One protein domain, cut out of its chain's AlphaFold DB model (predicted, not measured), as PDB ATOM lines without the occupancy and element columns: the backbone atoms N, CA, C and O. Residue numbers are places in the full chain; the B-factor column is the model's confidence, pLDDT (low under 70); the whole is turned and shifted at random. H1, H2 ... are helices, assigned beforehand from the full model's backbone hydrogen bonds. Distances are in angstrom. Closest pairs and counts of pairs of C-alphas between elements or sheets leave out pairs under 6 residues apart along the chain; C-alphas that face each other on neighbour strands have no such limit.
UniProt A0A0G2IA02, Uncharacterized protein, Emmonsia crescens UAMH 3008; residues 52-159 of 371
ATOM      1  N   ALA A  52     193.855 176.719 122.552       95.12
ATOM      2  CA  ALA A  52     192.517 176.332 122.989       95.12
ATOM      3  C   ALA A  52     191.449 177.279 122.424       95.12
ATOM      4  O   ALA A  52     190.457 176.810 121.872       95.12
ATOM      5  N   GLN A  53     191.681 178.596 122.488       96.31
ATOM      6  CA  GLN A  53     190.754 179.573 121.914       96.31
ATOM      7  C   GLN A  53     190.669 179.436 120.391       96.31
ATOM      8  O   GLN A  53     189.577 179.488 119.839       96.31
ATOM      9  N   PHE A  54     191.785 179.150 119.720       96.31
ATOM     10  CA  PHE A  54     191.798 178.921 118.276       96.31
ATOM     11  C   PHE A  54     190.898 177.752 117.833       96.31
ATOM     12  O   PHE A  54     190.202 177.852 116.824       96.31
ATOM     13  N   LYS A  55     190.852 176.659 118.608       96.69
ATOM     14  CA  LYS A  55     189.948 175.521 118.351       96.69
ATOM     15  C   LYS A  55     188.479 175.887 118.570       96.69
ATOM     16  O   LYS A  55     187.621 175.484 117.784       96.69
ATOM     17  N   ILE A  56     188.190 176.664 119.616       97.50
ATOM     18  CA  ILE A  56     186.838 177.169 119.892       97.50
ATOM     19  C   ILE A  56     186.388 178.098 118.760       97.50
ATOM     20  O   ILE A  56     185.277 177.949 118.260       97.50
ATOM     21  N   ASP A  57     187.264 178.987 118.294       97.62
ATOM     22  CA  ASP A  57     186.977 179.901 117.189       97.62
ATOM     23  C   ASP A  57     186.773 179.162 115.859       97.62
ATOM     24  O   ASP A  57     185.890 179.531 115.086       97.62
ATOM     25  N   ALA A  58     187.512 178.074 115.610       97.81
ATOM     26  CA  ALA A  58     187.260 177.204 114.461       97.81
ATOM     27  C   ALA A  58     185.845 176.602 114.523       97.81
ATOM     28  O   ALA A  58     185.092 176.683 113.552       97.81
ATOM     29  N   ALA A  59     185.443 176.058 115.677       97.94
ATOM     30  CA  ALA A  59     184.087 175.544 115.876       97.94
ATOM     31  C   ALA A  59     183.023 176.648 115.722       97.94
ATOM     32  O   ALA A  59     181.985 176.435 115.095       97.94
ATOM     33  N   LEU A  60     183.301 177.848 116.237       97.94
ATOM     34  CA  LEU A  60     182.430 179.014 116.125       97.94
ATOM     35  C   LEU A  60     182.247 179.454 114.665       97.94
ATOM     36  O   LEU A  60     181.124 179.740 114.248       97.94
ATOM     37  N   LEU A  61     183.312 179.439 113.857       97.94
ATOM     38  CA  LEU A  61     183.229 179.742 112.427       97.94
ATOM     39  C   LEU A  61     182.330 178.747 111.677       97.94
ATOM     40  O   LEU A  61     181.560 179.140 110.798       97.94
ATOM     41  N   LEU A  62     182.367 177.466 112.049       97.44
ATOM     42  CA  LEU A  62     181.482 176.450 111.473       97.44
ATOM     43  C   LEU A  62     180.014 176.662 111.871       97.44
ATOM     44  O   LEU A  62     179.130 176.481 111.032       97.44
ATOM     45  N   LEU A  63     179.739 177.118 113.099       97.12
ATOM     46  CA  LEU A  63     178.386 177.516 113.509       97.12
ATOM     47  C   LEU A  63     177.879 178.712 112.692       97.12
ATOM     48  O   LEU A  63     176.729 178.708 112.248       97.12
ATOM     49  N   TYR A  64     178.740 179.699 112.418       97.12
ATOM     50  CA  TYR A  64     178.387 180.805 111.525       97.12
ATOM     51  C   TYR A  64     178.037 180.318 110.118       97.12
ATOM     52  O   TYR A  64     177.034 180.765 109.566       97.12
ATOM     53  N   ARG A  65     178.769 179.335 109.570       96.50
ATOM     54  CA  ARG A  65     178.442 178.728 108.266       96.50
ATOM     55  C   ARG A  65     177.011 178.187 108.225       96.50
ATOM     56  O   ARG A  65     176.323 178.380 107.227       96.50
ATOM     57  N   MET A  66     176.559 177.528 109.293       95.50
ATOM     58  CA  MET A  66     175.174 177.049 109.405       95.50
ATOM     59  C   MET A  66     174.188 178.219 109.503       95.50
ATOM     60  O   MET A  66     173.212 178.269 108.764       95.50
ATOM     61  N   SER A  67     174.495 179.221 110.330       95.12
ATOM     62  CA  SER A  67     173.660 180.417 110.479       95.12
ATOM     63  C   SER A  67     173.527 181.249 109.192       95.12
ATOM     64  O   SER A  67     172.523 181.950 109.026       95.12
ATOM     65  N   PHE A  68     174.526 181.218 108.304       94.81
ATOM     66  CA  PHE A  68     174.474 181.880 106.998       94.81
ATOM     67  C   PHE A  68     173.551 181.151 106.028       94.81
ATOM     68  O   PHE A  68     172.782 181.812 105.332       94.81
ATOM     69  N   LYS A  69     173.558 179.809 106.035       93.06
ATOM     70  CA  LYS A  69     172.601 179.004 105.257       93.06
ATOM     71  C   LYS A  69     171.158 179.319 105.651       93.06
ATOM     72  O   LYS A  69     170.318 179.512 104.781       93.06
ATOM     73  N   ASP A  70     170.914 179.500 106.948       94.69
ATOM     74  CA  ASP A  70     169.600 179.868 107.491       94.69
ATOM     75  C   ASP A  70     169.243 181.355 107.296       94.69
ATOM     76  O   ASP A  70     168.209 181.817 107.776       94.69
ATOM     77  N   LYS A  71     170.107 182.146 106.643       91.31
ATOM     78  CA  LYS A  71     169.928 183.589 106.408       91.31
ATOM     79  C   LYS A  71     169.688 184.419 107.685       91.31
ATOM     80  O   LYS A  71     169.117 185.505 107.591       91.31
ATOM     81  N   ARG A  72     170.138 183.958 108.863       89.19
ATOM     82  CA  ARG A  72     169.977 184.679 110.149       89.19
ATOM     83  C   ARG A  72     170.986 185.813 110.344       89.19
ATOM     84  O   ARG A  72     170.723 186.739 111.096       89.19
ATOM     85  N   GLN A  73     172.139 185.744 109.675       90.94
ATOM     86  CA  GLN A  73     173.253 186.694 109.813       90.94
ATOM     87  C   GLN A  73     173.638 187.286 108.450       90.94
ATOM     88  O   GLN A  73     174.791 187.209 108.027       90.94
ATOM     89  N   ARG A  74     172.651 187.838 107.725       91.06
ATOM     90  CA  ARG A  74     172.828 188.291 106.328       91.06
ATOM     91  C   ARG A  74     173.931 189.336 106.167       91.06
ATOM     92  O   ARG A  74     174.665 189.286 105.192       91.06
ATOM     93  N   GLN A  75     174.084 190.216 107.153       93.94
ATOM     94  CA  GLN A  75     175.090 191.284 107.163       93.94
ATOM     95  C   GLN A  75     176.549 190.801 107.146       93.94
ATOM     96  O   GLN A  75     177.442 191.588 106.862       93.94
ATOM     97  N   LEU A  76     176.801 189.530 107.473       94.06
ATOM     98  CA  LEU A  76     178.150 188.957 107.522       94.06
ATOM     99  C   LEU A  76     178.424 187.995 106.360       94.06
ATOM    100  O   LEU A  76     179.531 187.464 106.247       94.06
ATOM    101  N   ILE A  77     177.423 187.752 105.506       92.81
ATOM    102  CA  ILE A  77     177.579 186.913 104.319       92.81
ATOM    103  C   ILE A  77     178.618 187.570 103.404       92.81
ATOM    104  O   ILE A  77     178.562 188.768 103.140       92.81
ATOM    105  N   GLY A  78     179.589 186.779 102.948       93.25
ATOM    106  CA  GLY A  78     180.677 187.236 102.079       93.25
ATOM    107  C   GLY A  78     181.931 187.731 102.808       93.25
ATOM    108  O   GLY A  78     182.965 187.870 102.164       93.25
ATOM    109  N   ILE A  79     181.895 187.940 104.133       96.31
ATOM    110  CA  ILE A  79     183.105 188.325 104.885       96.31
ATOM    111  C   ILE A  79     184.070 187.131 105.035       96.31
ATOM    112  O   ILE A  79     185.263 187.282 104.742       96.31
ATOM    113  N   PRO A  80     183.617 185.935 105.467       97.44
ATOM    114  CA  PRO A  80     184.467 184.750 105.459       97.44
ATOM    115  C   PRO A  80     184.610 184.197 104.046       97.44
ATOM    116  O   PRO A  80     183.628 184.025 103.323       97.44
ATOM    117  N   SER A  81     185.840 183.857 103.683       96.38
ATOM    118  CA  SER A  81     186.142 183.145 102.447       96.38
ATOM    119  C   SER A  81     185.889 181.642 102.603       96.38
ATOM    120  O   SER A  81     185.840 181.113 103.718       96.38
ATOM    121  N   LEU A  82     185.787 180.920 101.483       95.38
ATOM    122  CA  LEU A  82     185.712 179.456 101.501       95.38
ATOM    123  C   LEU A  82     186.923 178.832 102.219       95.38
ATOM    124  O   LEU A  82     186.751 177.908 103.014       95.38
ATOM    125  N   ALA A  83     188.118 179.392 102.012       95.25
ATOM    126  CA  ALA A  83     189.356 178.936 102.643       95.25
ATOM    127  C   ALA A  83     189.308 179.025 104.178       95.25
ATOM    128  O   ALA A  83     189.801 178.127 104.859       95.25
ATOM    129  N   ASP A  84     188.658 180.052 104.740       96.94
ATOM    130  CA  ASP A  84     188.504 180.172 106.195       96.94
ATOM    131  C   ASP A  84     187.684 179.004 106.766       96.94
ATOM    132  O   ASP A  84     188.022 178.450 107.815       96.94
ATOM    133  N   PHE A  85     186.627 178.586 106.058       97.19
ATOM    134  CA  PHE A  85     185.802 177.456 106.479       97.19
ATOM    135  C   PHE A  85     186.514 176.116 106.334       97.19
ATOM    136  O   PHE A  85     186.369 175.266 107.214       97.19
ATOM    137  N   GLU A  86     187.259 175.902 105.251       95.88
ATOM    138  CA  GLU A  86     188.020 174.663 105.071       95.88
ATOM    139  C   GLU A  86     189.154 174.559 106.101       95.88
ATOM    140  O   GLU A  86     189.339 173.508 106.712       95.88
ATOM    141  N   ARG A  87     189.807 175.679 106.435       95.06
ATOM    142  CA  ARG A  87     190.764 175.746 107.548       95.06
ATOM    143  C   ARG A  87     190.117 175.379 108.882       95.06
ATOM    144  O   ARG A  87     190.656 174.557 109.619       95.06
ATOM    145  N   ALA A  88     188.953 175.954 109.191       97.00
ATOM    146  CA  ALA A  88     188.222 175.630 110.413       97.00
ATOM    147  C   ALA A  88     187.818 174.150 110.472       97.00
ATOM    148  O   ALA A  88     187.994 173.517 111.511       97.00
ATOM    149  N   LYS A  89     187.346 173.572 109.359       96.44
ATOM    150  CA  LYS A  89     187.054 172.134 109.269       96.44
ATOM    151  C   LYS A  89     188.291 171.279 109.511       96.44
ATOM    152  O   LYS A  89     188.192 170.307 110.255       96.44
ATOM    153  N   ALA A  90     189.430 171.618 108.911       95.00
ATOM    154  CA  ALA A  90     190.664 170.856 109.074       95.00
ATOM    155  C   ALA A  90     191.119 170.846 110.541       95.00
ATOM    156  O   ALA A  90     191.337 169.776 111.107       95.00
ATOM    157  N   ILE A  91     191.147 172.015 111.190       93.94
ATOM    158  CA  ILE A  91     191.457 172.140 112.626       93.94
ATOM    159  C   ILE A  91     190.505 171.275 113.453       93.94
ATOM    160  O   ILE A  91     190.934 170.523 114.321       93.94
ATOM    161  N   PHE A  92     189.209 171.354 113.161       92.06
ATOM    162  CA  PHE A  92     188.180 170.657 113.920       92.06
ATOM    163  C   PHE A  92     188.178 169.132 113.704       92.06
ATOM    164  O   PHE A  92     187.777 168.373 114.589       92.06
ATOM    165  N   SER A  93     188.660 168.675 112.544       92.50
ATOM    166  CA  SER A  93     188.779 167.254 112.193       92.50
ATOM    167  C   SER A  93     189.961 166.576 112.885       92.50
ATOM    168  O   SER A  93     189.877 165.388 113.186       92.50
ATOM    169  N   LEU A  94     191.028 167.327 113.185       92.19
ATOM    170  CA  LEU A  94     192.195 166.834 113.930       92.19
ATOM    171  C   LEU A  94     191.914 166.625 115.425       92.19
ATOM    172  O   LEU A  94     192.673 165.939 116.107       92.19
ATOM    173  N   GLU A  95     190.838 167.210 115.949       92.19
ATOM    174  CA  GLU A  95     190.447 167.030 117.343       92.19
ATOM    175  C   GLU A  95     189.752 165.685 117.562       92.19
ATOM    176  O   GLU A  95     188.846 165.309 116.810       92.19
ATOM    177  N   GLY A  96     190.130 165.006 118.650       94.44
ATOM    178  CA  GLY A  96     189.405 163.842 119.157       94.44
ATOM    179  C   GLY A  96     187.973 164.199 119.563       94.44
ATOM    180  O   GLY A  96     187.666 165.352 119.869       94.44
ATOM    181  N   GLU A  97     187.088 163.206 119.584       95.56
ATOM    182  CA  GLU A  97     185.643 163.403 119.751       95.56
ATOM    183  C   GLU A  97     185.259 164.145 121.044       95.56
ATOM    184  O   GLU A  97     184.434 165.058 121.016       95.56
ATOM    185  N   THR A  98     185.915 163.842 122.166       96.06
ATOM    186  CA  THR A  98     185.692 164.521 123.457       96.06
ATOM    187  C   THR A  98     186.121 165.993 123.435       96.06
ATOM    188  O   THR A  98     185.406 166.867 123.922       96.06
ATOM    189  N   SER A  99     187.264 166.300 122.816       95.38
ATOM    190  CA  SER A  99     187.732 167.683 122.621       95.38
ATOM    191  C   SER A  99     186.791 168.449 121.688       95.38
ATOM    192  O   SER A  99     186.446 169.608 121.932       95.38
ATOM    193  N   ARG A 100     186.314 167.773 120.640       95.62
ATOM    194  CA  ARG A 100     185.404 168.313 119.633       95.62
ATOM    195  C   ARG A 100     184.063 168.734 120.240       95.62
ATOM    196  O   ARG A 100     183.602 169.850 119.988       95.62
ATOM    197  N   THR A 101     183.455 167.877 121.062       96.88
ATOM    198  CA  THR A 101     182.190 168.178 121.752       96.88
ATOM    199  C   THR A 101     182.355 169.316 122.757       96.88
ATOM    200  O   THR A 101     181.537 170.239 122.763       96.88
ATOM    201  N   ALA A 102     183.451 169.332 123.522       97.50
ATOM    202  CA  ALA A 102     183.768 170.421 124.445       97.50
ATOM    203  C   ALA A 102     183.974 171.768 123.723       97.50
ATOM    204  O   ALA A 102     183.454 172.797 124.161       97.50
ATOM    205  N   CYS A 103     184.684 171.777 122.589       97.62
ATOM    206  CA  CYS A 103     184.876 172.981 121.777       97.62
ATOM    207  C   CYS A 103     183.553 173.491 121.190       97.62
ATOM    208  O   CYS A 103     183.302 174.694 121.222       97.62
ATOM    209  N   LEU A 104     182.680 172.599 120.705       97.44
ATOM    210  CA  LEU A 104     181.352 172.981 120.210       97.44
ATOM    211  C   LEU A 104     180.450 173.542 121.305       97.44
ATOM    212  O   LEU A 104     179.717 174.494 121.040       97.44
ATOM    213  N   ALA A 105     180.486 172.978 122.513       97.94
ATOM    214  CA  ALA A 105     179.722 173.496 123.644       97.94
ATOM    215  C   ALA A 105     180.127 174.948 123.949       97.94
ATOM    216  O   ALA A 105     179.282 175.843 123.912       97.94
ATOM    217  N   LYS A 106     181.434 175.204 124.093       98.06
ATOM    218  CA  LYS A 106     181.971 176.558 124.314       98.06
ATOM    219  C   LYS A 106     181.676 177.507 123.153       98.06
ATOM    220  O   LYS A 106     181.312 178.658 123.376       98.06
ATOM    221  N   ALA A 107     181.780 177.036 121.912       97.81
ATOM    222  CA  ALA A 107     181.447 177.842 120.742       97.81
ATOM    223  C   ALA A 107     179.959 178.231 120.722       97.81
ATOM    224  O   ALA A 107     179.629 179.368 120.401       97.81
ATOM    225  N   ARG A 108     179.046 177.331 121.114       97.88
ATOM    226  CA  ARG A 108     177.608 177.636 121.232       97.88
ATOM    227  C   ARG A 108     177.320 178.657 122.330       97.88
ATOM    228  O   ARG A 108     176.462 179.515 122.135       97.88
ATOM    229  N   GLU A 109     178.020 178.581 123.456       97.75
ATOM    230  CA  GLU A 109     177.931 179.585 124.523       97.75
ATOM    231  C   GLU A 109     178.426 180.952 124.033       97.75
ATOM    232  O   GLU A 109     177.706 181.947 124.143       97.75
ATOM    233  N   GLN A 110     179.598 180.999 123.391       96.94
ATOM    234  CA  GLN A 110     180.145 182.226 122.804       96.94
ATOM    235  C   GLN A 110     179.247 182.800 121.707       96.94
ATOM    236  O   GLN A 110     179.085 184.012 121.630       96.94
ATOM    237  N   PHE A 111     178.604 181.953 120.902       96.56
ATOM    238  CA  PHE A 111     177.644 182.379 119.885       96.56
ATOM    239  C   PHE A 111     176.406 183.053 120.493       96.56
ATOM    240  O   PHE A 111     175.799 183.903 119.855       96.56
ATOM    241  N   LYS A 112     176.012 182.709 121.724       96.38
ATOM    242  CA  LYS A 112     174.881 183.354 122.418       96.38
ATOM    243  C   LYS A 112     175.293 184.601 123.204       96.38
ATOM    244  O   LYS A 112     174.433 185.411 123.546       96.38
ATOM    245  N   SER A 113     176.585 184.758 123.485       95.94
ATOM    246  CA  SER A 113     177.122 185.852 124.294       95.94
ATOM    247  C   SER A 113     176.770 187.237 123.722       95.94
ATOM    248  O   SER A 113     176.763 187.429 122.500       95.94
ATOM    249  N   PRO A 114     176.520 188.252 124.570       93.06
ATOM    250  CA  PRO A 114     176.409 189.638 124.111       93.06
ATOM    251  C   PRO A 114     177.717 190.150 123.491       93.06
ATOM    252  O   PRO A 114     177.679 191.063 122.675       93.06
ATOM    253  N   MET A 115     178.855 189.531 123.822       92.06
ATOM    254  CA  MET A 115     180.177 189.850 123.270       92.06
ATOM    255  C   MET A 115     180.524 189.006 122.031       92.06
ATOM    256  O   MET A 115     181.687 188.918 121.638       92.06
ATOM    257  N   ALA A 116     179.540 188.330 121.430       93.94
ATOM    258  CA  ALA A 116     179.777 187.482 120.272       93.94
ATOM    259  C   ALA A 116     180.253 188.301 119.052       93.94
ATOM    260  O   ALA A 116     179.705 189.376 118.787       93.94
ATOM    261  N   PRO A 117     181.188 187.772 118.238       93.94
ATOM    262  CA  PRO A 117     181.750 188.498 117.098       93.94
ATOM    263  C   PRO A 117     180.712 189.029 116.102       93.94
ATOM    264  O   PRO A 117     180.899 190.100 115.546       93.94
ATOM    265  N   HIS A 118     179.597 188.323 115.893       93.31
ATOM    266  CA  HIS A 118     178.587 188.689 114.892       93.31
ATOM    267  C   HIS A 118     177.732 189.918 115.225       93.31
ATOM    268  O   HIS A 118     176.928 190.344 114.395       93.31
ATOM    269  N   ARG A 119     177.859 190.476 116.434       93.25
ATOM    270  CA  ARG A 119     177.070 191.639 116.868       93.25
ATOM    271  C   ARG A 119     177.396 192.905 116.077       93.25
ATOM    272  O   ARG A 119     176.525 193.751 115.918       93.25
ATOM    273  N   SER A 120     178.619 193.012 115.566       96.44
ATOM    274  CA  SER A 120     179.061 194.099 114.695       96.44
ATOM    275  C   SER A 120     179.931 193.544 113.576       96.44
ATOM    276  O   SER A 120     180.726 192.630 113.798       96.44
ATOM    277  N   ILE A 121     179.828 194.142 112.388       96.06
ATOM    278  CA  ILE A 121     180.700 193.825 111.252       96.06
ATOM    279  C   ILE A 121     182.170 194.015 111.647       96.06
ATOM    280  O   ILE A 121     182.978 193.133 111.381       96.06
ATOM    281  N   THR A 122     182.502 195.105 112.350       96.69
ATOM    282  CA  THR A 122     183.882 195.412 112.769       96.69
ATOM    283  C   THR A 122     184.436 194.379 113.752       96.69
ATOM    284  O   THR A 122     185.538 193.863 113.570       96.69
ATOM    285  N   CYS A 123     183.646 193.994 114.757       96.06
ATOM    286  CA  CYS A 123     184.042 192.958 115.712       96.06
ATOM    287  C   CYS A 123     184.242 191.605 115.021       96.06
ATOM    288  O   CYS A 123     185.188 190.882 115.339       96.06
ATOM    289  N   PHE A 124     183.377 191.270 114.062       97.62
ATOM    290  CA  PHE A 124     183.486 190.039 113.293       97.62
ATOM    291  C   PHE A 124     184.738 190.027 112.412       97.62
ATOM    292  O   PHE A 124     185.454 189.026 112.387       97.62
ATOM    293  N   THR A 125     185.043 191.131 111.722       96.81
ATOM    294  CA  THR A 125     186.250 191.241 110.891       96.81
ATOM    295  C   THR A 125     187.519 191.156 111.727       96.81
ATOM    296  O   THR A 125     188.426 190.409 111.365       96.81
ATOM    297  N   ASP A 126     187.573 191.836 112.872       96.38
ATOM    298  CA  ASP A 126     188.738 191.804 113.760       96.38
ATOM    299  C   ASP A 126     188.963 190.409 114.342       96.38
ATOM    300  O   ASP A 126     190.091 189.910 114.390       96.38
ATOM    301  N   TRP A 127     187.878 189.748 114.750       97.56
ATOM    302  CA  TRP A 127     187.912 188.360 115.194       97.56
ATOM    303  C   TRP A 127     188.389 187.422 114.078       97.56
ATOM    304  O   TRP A 127     189.277 186.602 114.309       97.56
ATOM    305  N   LEU A 128     187.890 187.582 112.850       97.50
ATOM    306  CA  LEU A 128     188.292 186.753 111.714       97.50
ATOM    307  C   LEU A 128     189.761 186.981 111.325       97.50
ATOM    308  O   LEU A 128     190.467 186.030 110.997       97.50
ATOM    309  N   ILE A 129     190.260 188.218 111.410       95.88
ATOM    310  CA  ILE A 129     191.681 188.537 111.206       95.88
ATOM    311  C   ILE A 129     192.544 187.844 112.269       95.88
ATOM    312  O   ILE A 129     193.574 187.258 111.929       95.88
ATOM    313  N   LYS A 130     192.129 187.868 113.543       95.38
ATOM    314  CA  LYS A 130     192.817 187.139 114.625       95.38
ATOM    315  C   LYS A 130     192.821 185.633 114.365       95.38
ATOM    316  O   LYS A 130     193.878 185.009 114.444       95.38
ATOM    317  N   PHE A 131     191.684 185.071 113.957       96.25
ATOM    318  CA  PHE A 131     191.583 183.667 113.572       96.25
ATOM    319  C   PHE A 131     192.534 183.330 112.415       96.25
ATOM    320  O   PHE A 131     193.316 182.388 112.511       96.25
ATOM    321  N   ARG A 132     192.561 184.130 111.341       94.94
ATOM    322  CA  ARG A 132     193.469 183.937 110.192       94.94
ATOM    323  C   ARG A 132     194.943 183.936 110.603       94.94
ATOM    324  O   ARG A 132     195.679 183.045 110.183       94.94
ATOM    325  N   LYS A 133     195.353 184.851 111.486       94.06
ATOM    326  CA  LYS A 133     196.720 184.877 112.039       94.06
ATOM    327  C   LYS A 133     197.065 183.600 112.815       94.06
ATOM    328  O   LYS A 133     198.198 183.135 112.739       94.06
ATOM    329  N   GLY A 134     196.078 183.003 113.483       93.88
ATOM    330  CA  GLY A 134     196.268 181.803 114.292       93.88
ATOM    331  C   GLY A 134     197.059 182.082 115.576       93.88
ATOM    332  O   GLY A 134     197.469 183.218 115.827       93.88
ATOM    333  N   PRO A 135     197.244 181.068 116.436       93.44
ATOM    334  CA  PRO A 135     198.002 181.216 117.671       93.44
ATOM    335  C   PRO A 135     199.490 181.422 117.362       93.44
ATOM    336  O   PRO A 135     200.034 180.816 116.434       93.44
ATOM    337  N   ASN A 136     200.167 182.236 118.173       85.81
ATOM    338  CA  ASN A 136     201.617 182.399 118.070       85.81
ATOM    339  C   ASN A 136     202.295 181.063 118.403       85.81
ATOM    340  O   ASN A 136     201.999 180.444 119.431       85.81
ATOM    341  N   GLN A 137     203.200 180.594 117.544       75.94
ATOM    342  CA  GLN A 137     204.058 179.468 117.898       75.94
ATOM    343  C   GLN A 137     205.112 179.917 118.924       75.94
ATOM    344  O   GLN A 137     205.441 181.098 119.024       75.94
ATOM    345  N   ALA A 138     205.677 178.966 119.675       66.56
ATOM    346  CA  ALA A 138     206.704 179.241 120.691       66.56
ATOM    347  C   ALA A 138     207.971 179.917 120.123       66.56
ATOM    348  O   ALA A 138     208.715 180.557 120.852       66.56
ATOM    349  N   ASN A 139     208.195 179.809 118.812       68.19
ATOM    350  CA  ASN A 139     209.281 180.456 118.074       68.19
ATOM    351  C   ASN A 139     208.923 181.881 117.586       68.19
ATOM    352  O   ASN A 139     209.659 182.449 116.782       68.19
ATOM    353  N   GLY A 140     207.777 182.433 118.000       67.50
ATOM    354  CA  GLY A 140     207.282 183.743 117.572       67.50
ATOM    355  C   GLY A 140     206.777 183.796 116.126       67.50
ATOM    356  O   GLY A 140     206.307 184.843 115.688       67.50
ATOM    357  N   LYS A 141     206.839 182.689 115.372       63.62
ATOM    358  CA  LYS A 141     206.306 182.636 114.009       63.62
ATOM    359  C   LYS A 141     204.796 182.366 114.048       63.62
ATOM    360  O   LYS A 141     204.331 181.578 114.877       63.62
ATOM    361  N   PRO A 142     204.003 182.999 113.168       58.78
ATOM    362  CA  PRO A 142     202.605 182.631 113.015       58.78
ATOM    363  C   PRO A 142     202.516 181.172 112.567       58.78
ATOM    364  O   PRO A 142     203.355 180.680 111.808       58.78
ATOM    365  N   MET A 143     201.505 180.464 113.061       63.66
ATOM    366  CA  MET A 143     201.236 179.096 112.640       63.66
ATOM    367  C   MET A 143     200.786 179.131 111.173       63.66
ATOM    368  O   MET A 143     199.622 179.402 110.874       63.66
ATOM    369  N   ASN A 144     201.726 178.904 110.252       57.72
ATOM    370  CA  ASN A 144     201.443 178.774 108.827       57.72
ATOM    371  C   ASN A 144     200.680 177.467 108.595       57.72
ATOM    372  O   ASN A 144     201.249 176.431 108.269       57.72
ATOM    373  N   PHE A 145     199.364 177.524 108.767       58.31
ATOM    374  CA  PHE A 145     198.454 176.626 108.071       58.31
ATOM    375  C   PHE A 145     198.489 177.084 106.615       58.31
ATOM    376  O   PHE A 145     197.811 178.056 106.288       58.31
ATOM    377  N   GLY A 146     199.407 176.507 105.832       46.19
ATOM    378  CA  GLY A 146     199.806 176.992 104.509       46.19
ATOM    379  C   GLY A 146     198.621 177.500 103.695       46.19
ATOM    380  O   GLY A 146     197.658 176.770 103.481       46.19
ATOM    381  N   THR A 147     198.682 178.766 103.283       47.62
ATOM    382  CA  THR A 147     197.644 179.383 102.452       47.62
ATOM    383  C   THR A 147     197.682 178.925 101.003       47.62
ATOM    384  O   THR A 147     196.755 179.247 100.282       47.62
ATOM    385  N   ASP A 148     198.667 178.136 100.578       46.22
ATOM    386  CA  ASP A 148     198.746 177.652  99.204       46.22
ATOM    387  C   ASP A 148     199.312 176.228  99.185       46.22
ATOM    388  O   ASP A 148     200.436 176.003  99.620       46.22
ATOM    389  N   ASN A 149     198.511 175.283  98.684       49.06
ATOM    390  CA  ASN A 149     198.848 173.939  98.190       49.06
ATOM    391  C   ASN A 149     199.571 172.924  99.100       49.06
ATOM    392  O   ASN A 149     199.329 171.731  98.941       49.06
ATOM    393  N   ASP A 150     200.414 173.319 100.050       47.50
ATOM    394  CA  ASP A 150     201.258 172.375 100.793       47.50
ATOM    395  C   ASP A 150     200.502 171.659 101.916       47.50
ATOM    396  O   ASP A 150     200.716 170.472 102.144       47.50
ATOM    397  N   TYR A 151     199.549 172.334 102.566       48.50
ATOM    398  CA  TYR A 151     198.691 171.700 103.571       48.50
ATOM    399  C   TYR A 151     197.613 170.813 102.929       48.50
ATOM    400  O   TYR A 151     197.307 169.749 103.462       48.50
ATOM    401  N   GLU A 152     197.092 171.188 101.752       46.38
ATOM    402  CA  GLU A 152     196.266 170.282 100.942       46.38
ATOM    403  C   GLU A 152     197.072 169.074 100.466       46.38
ATOM    404  O   GLU A 152     196.568 167.959 100.543       46.38
ATOM    405  N   ARG A 153     198.337 169.248 100.058       48.34
ATOM    406  CA  ARG A 153     199.238 168.131  99.735       48.34
ATOM    407  C   ARG A 153     199.494 167.231 100.933       48.34
ATOM    408  O   ARG A 153     199.451 166.019 100.775       48.34
ATOM    409  N   GLU A 154     199.760 167.786 102.110       49.91
ATOM    410  CA  GLU A 154     200.032 166.997 103.314       49.91
ATOM    411  C   GLU A 154     198.771 166.269 103.813       49.91
ATOM    412  O   GLU A 154     198.851 165.118 104.245       49.91
ATOM    413  N   LEU A 155     197.592 166.892 103.692       52.19
ATOM    414  CA  LEU A 155     196.305 166.248 103.959       52.19
ATOM    415  C   LEU A 155     195.954 165.192 102.907       52.19
ATOM    416  O   LEU A 155     195.502 164.122 103.295       52.19
ATOM    417  N   LEU A 156     196.207 165.434 101.617       46.09
ATOM    418  CA  LEU A 156     196.053 164.446 100.540       46.09
ATOM    419  C   LEU A 156     197.017 163.270 100.721       46.09
ATOM    420  O   LEU A 156     196.622 162.125 100.536       46.09
ATOM    421  N   LEU A 157     198.259 163.524 101.137       49.62
ATOM    422  CA  LEU A 157     199.240 162.483 101.453       49.62
ATOM    423  C   LEU A 157     198.801 161.655 102.669       49.62
ATOM    424  O   LEU A 157     198.898 160.431 102.636       49.62
ATOM    425  N   LYS A 158     198.248 162.293 103.709       49.44
ATOM    426  CA  LYS A 158     197.691 161.594 104.879       49.44
ATOM    427  C   LYS A 158     196.400 160.832 104.553       49.44
ATOM    428  O   LYS A 158     196.249 159.707 105.020       49.44
ATOM    429  N   PHE A 159     195.520 161.369 103.708       43.34
ATOM    430  CA  PHE A 159     194.307 160.681 103.242       43.34
ATOM    431  C   PHE A 159     194.630 159.485 102.339       43.34
ATOM    432  O   PHE A 159     194.063 158.414 102.532       43.34
TER     433      PHE A 159
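What this domain is: This is residues 52 to 159 of the 371 residues of an uncharacterized protein of Emmonsia crescens UAMH 3008 (UniProt A0A0G2IA02). Helix H1 runs through the middle, and H2, H3 and H4 stand round it on three sides, each crossing it steeply, with H4 only grazing it. A fifth short helix, H5, is set off from these four at the end of a long link. The printed part has 108 residues with five named helices, H1 to H5 in chain order, and no named strand; the class is all helix. It is compact, with a radius of gyration of the C-alphas of 14.2 A and spans of 38 by 29 by 29 A.

How they stand to each other: Begin with H1, residues 52 to 69, the hub. It touches H2, residues 82 to 94, at a steep tilt of 51 degrees, opposite ways; look at the C-alphas of Ala 58 and Ala 88, the closest, 4.4 A apart. With residues 55 to 63 alone it touches H3, residues 97 to 112, at a steep tilt of 64 degrees, the same way; the closest C-alphas, those of Leu 60 and Ala 107, are 4.9 A apart. H1 and H4, residues 121 to 133, only just touch, with 3 pairs of C-alphas within 8 A, the closest being Phe 54 and Phe 131 at 6.7 A. H5, residues 150 to 159, is apart from the other four helices. In H1, H2, H3, H4 and H5 every O i to N i+4 pair is within hydrogen-bond range.

Where its parts are: Find C-alpha 52 at (192.517, 176.332, 122.989); from there H1 runs 26.8 A to C-alpha 69. H2 measures 18.9 A, H3 22.8 A, H4 18.4 A and H5 13.8 A, ending at C-alpha 159 at (194.307, 160.681, 103.242).

The domain as a whole: The farthest C-alphas, Pro 114 and Leu 157, are 42.1 A apart. The printed part has no cut. The links H1 to H2 and H4 to H5 are long. Look for low pLDDT, under 70, at residues 138 to 159.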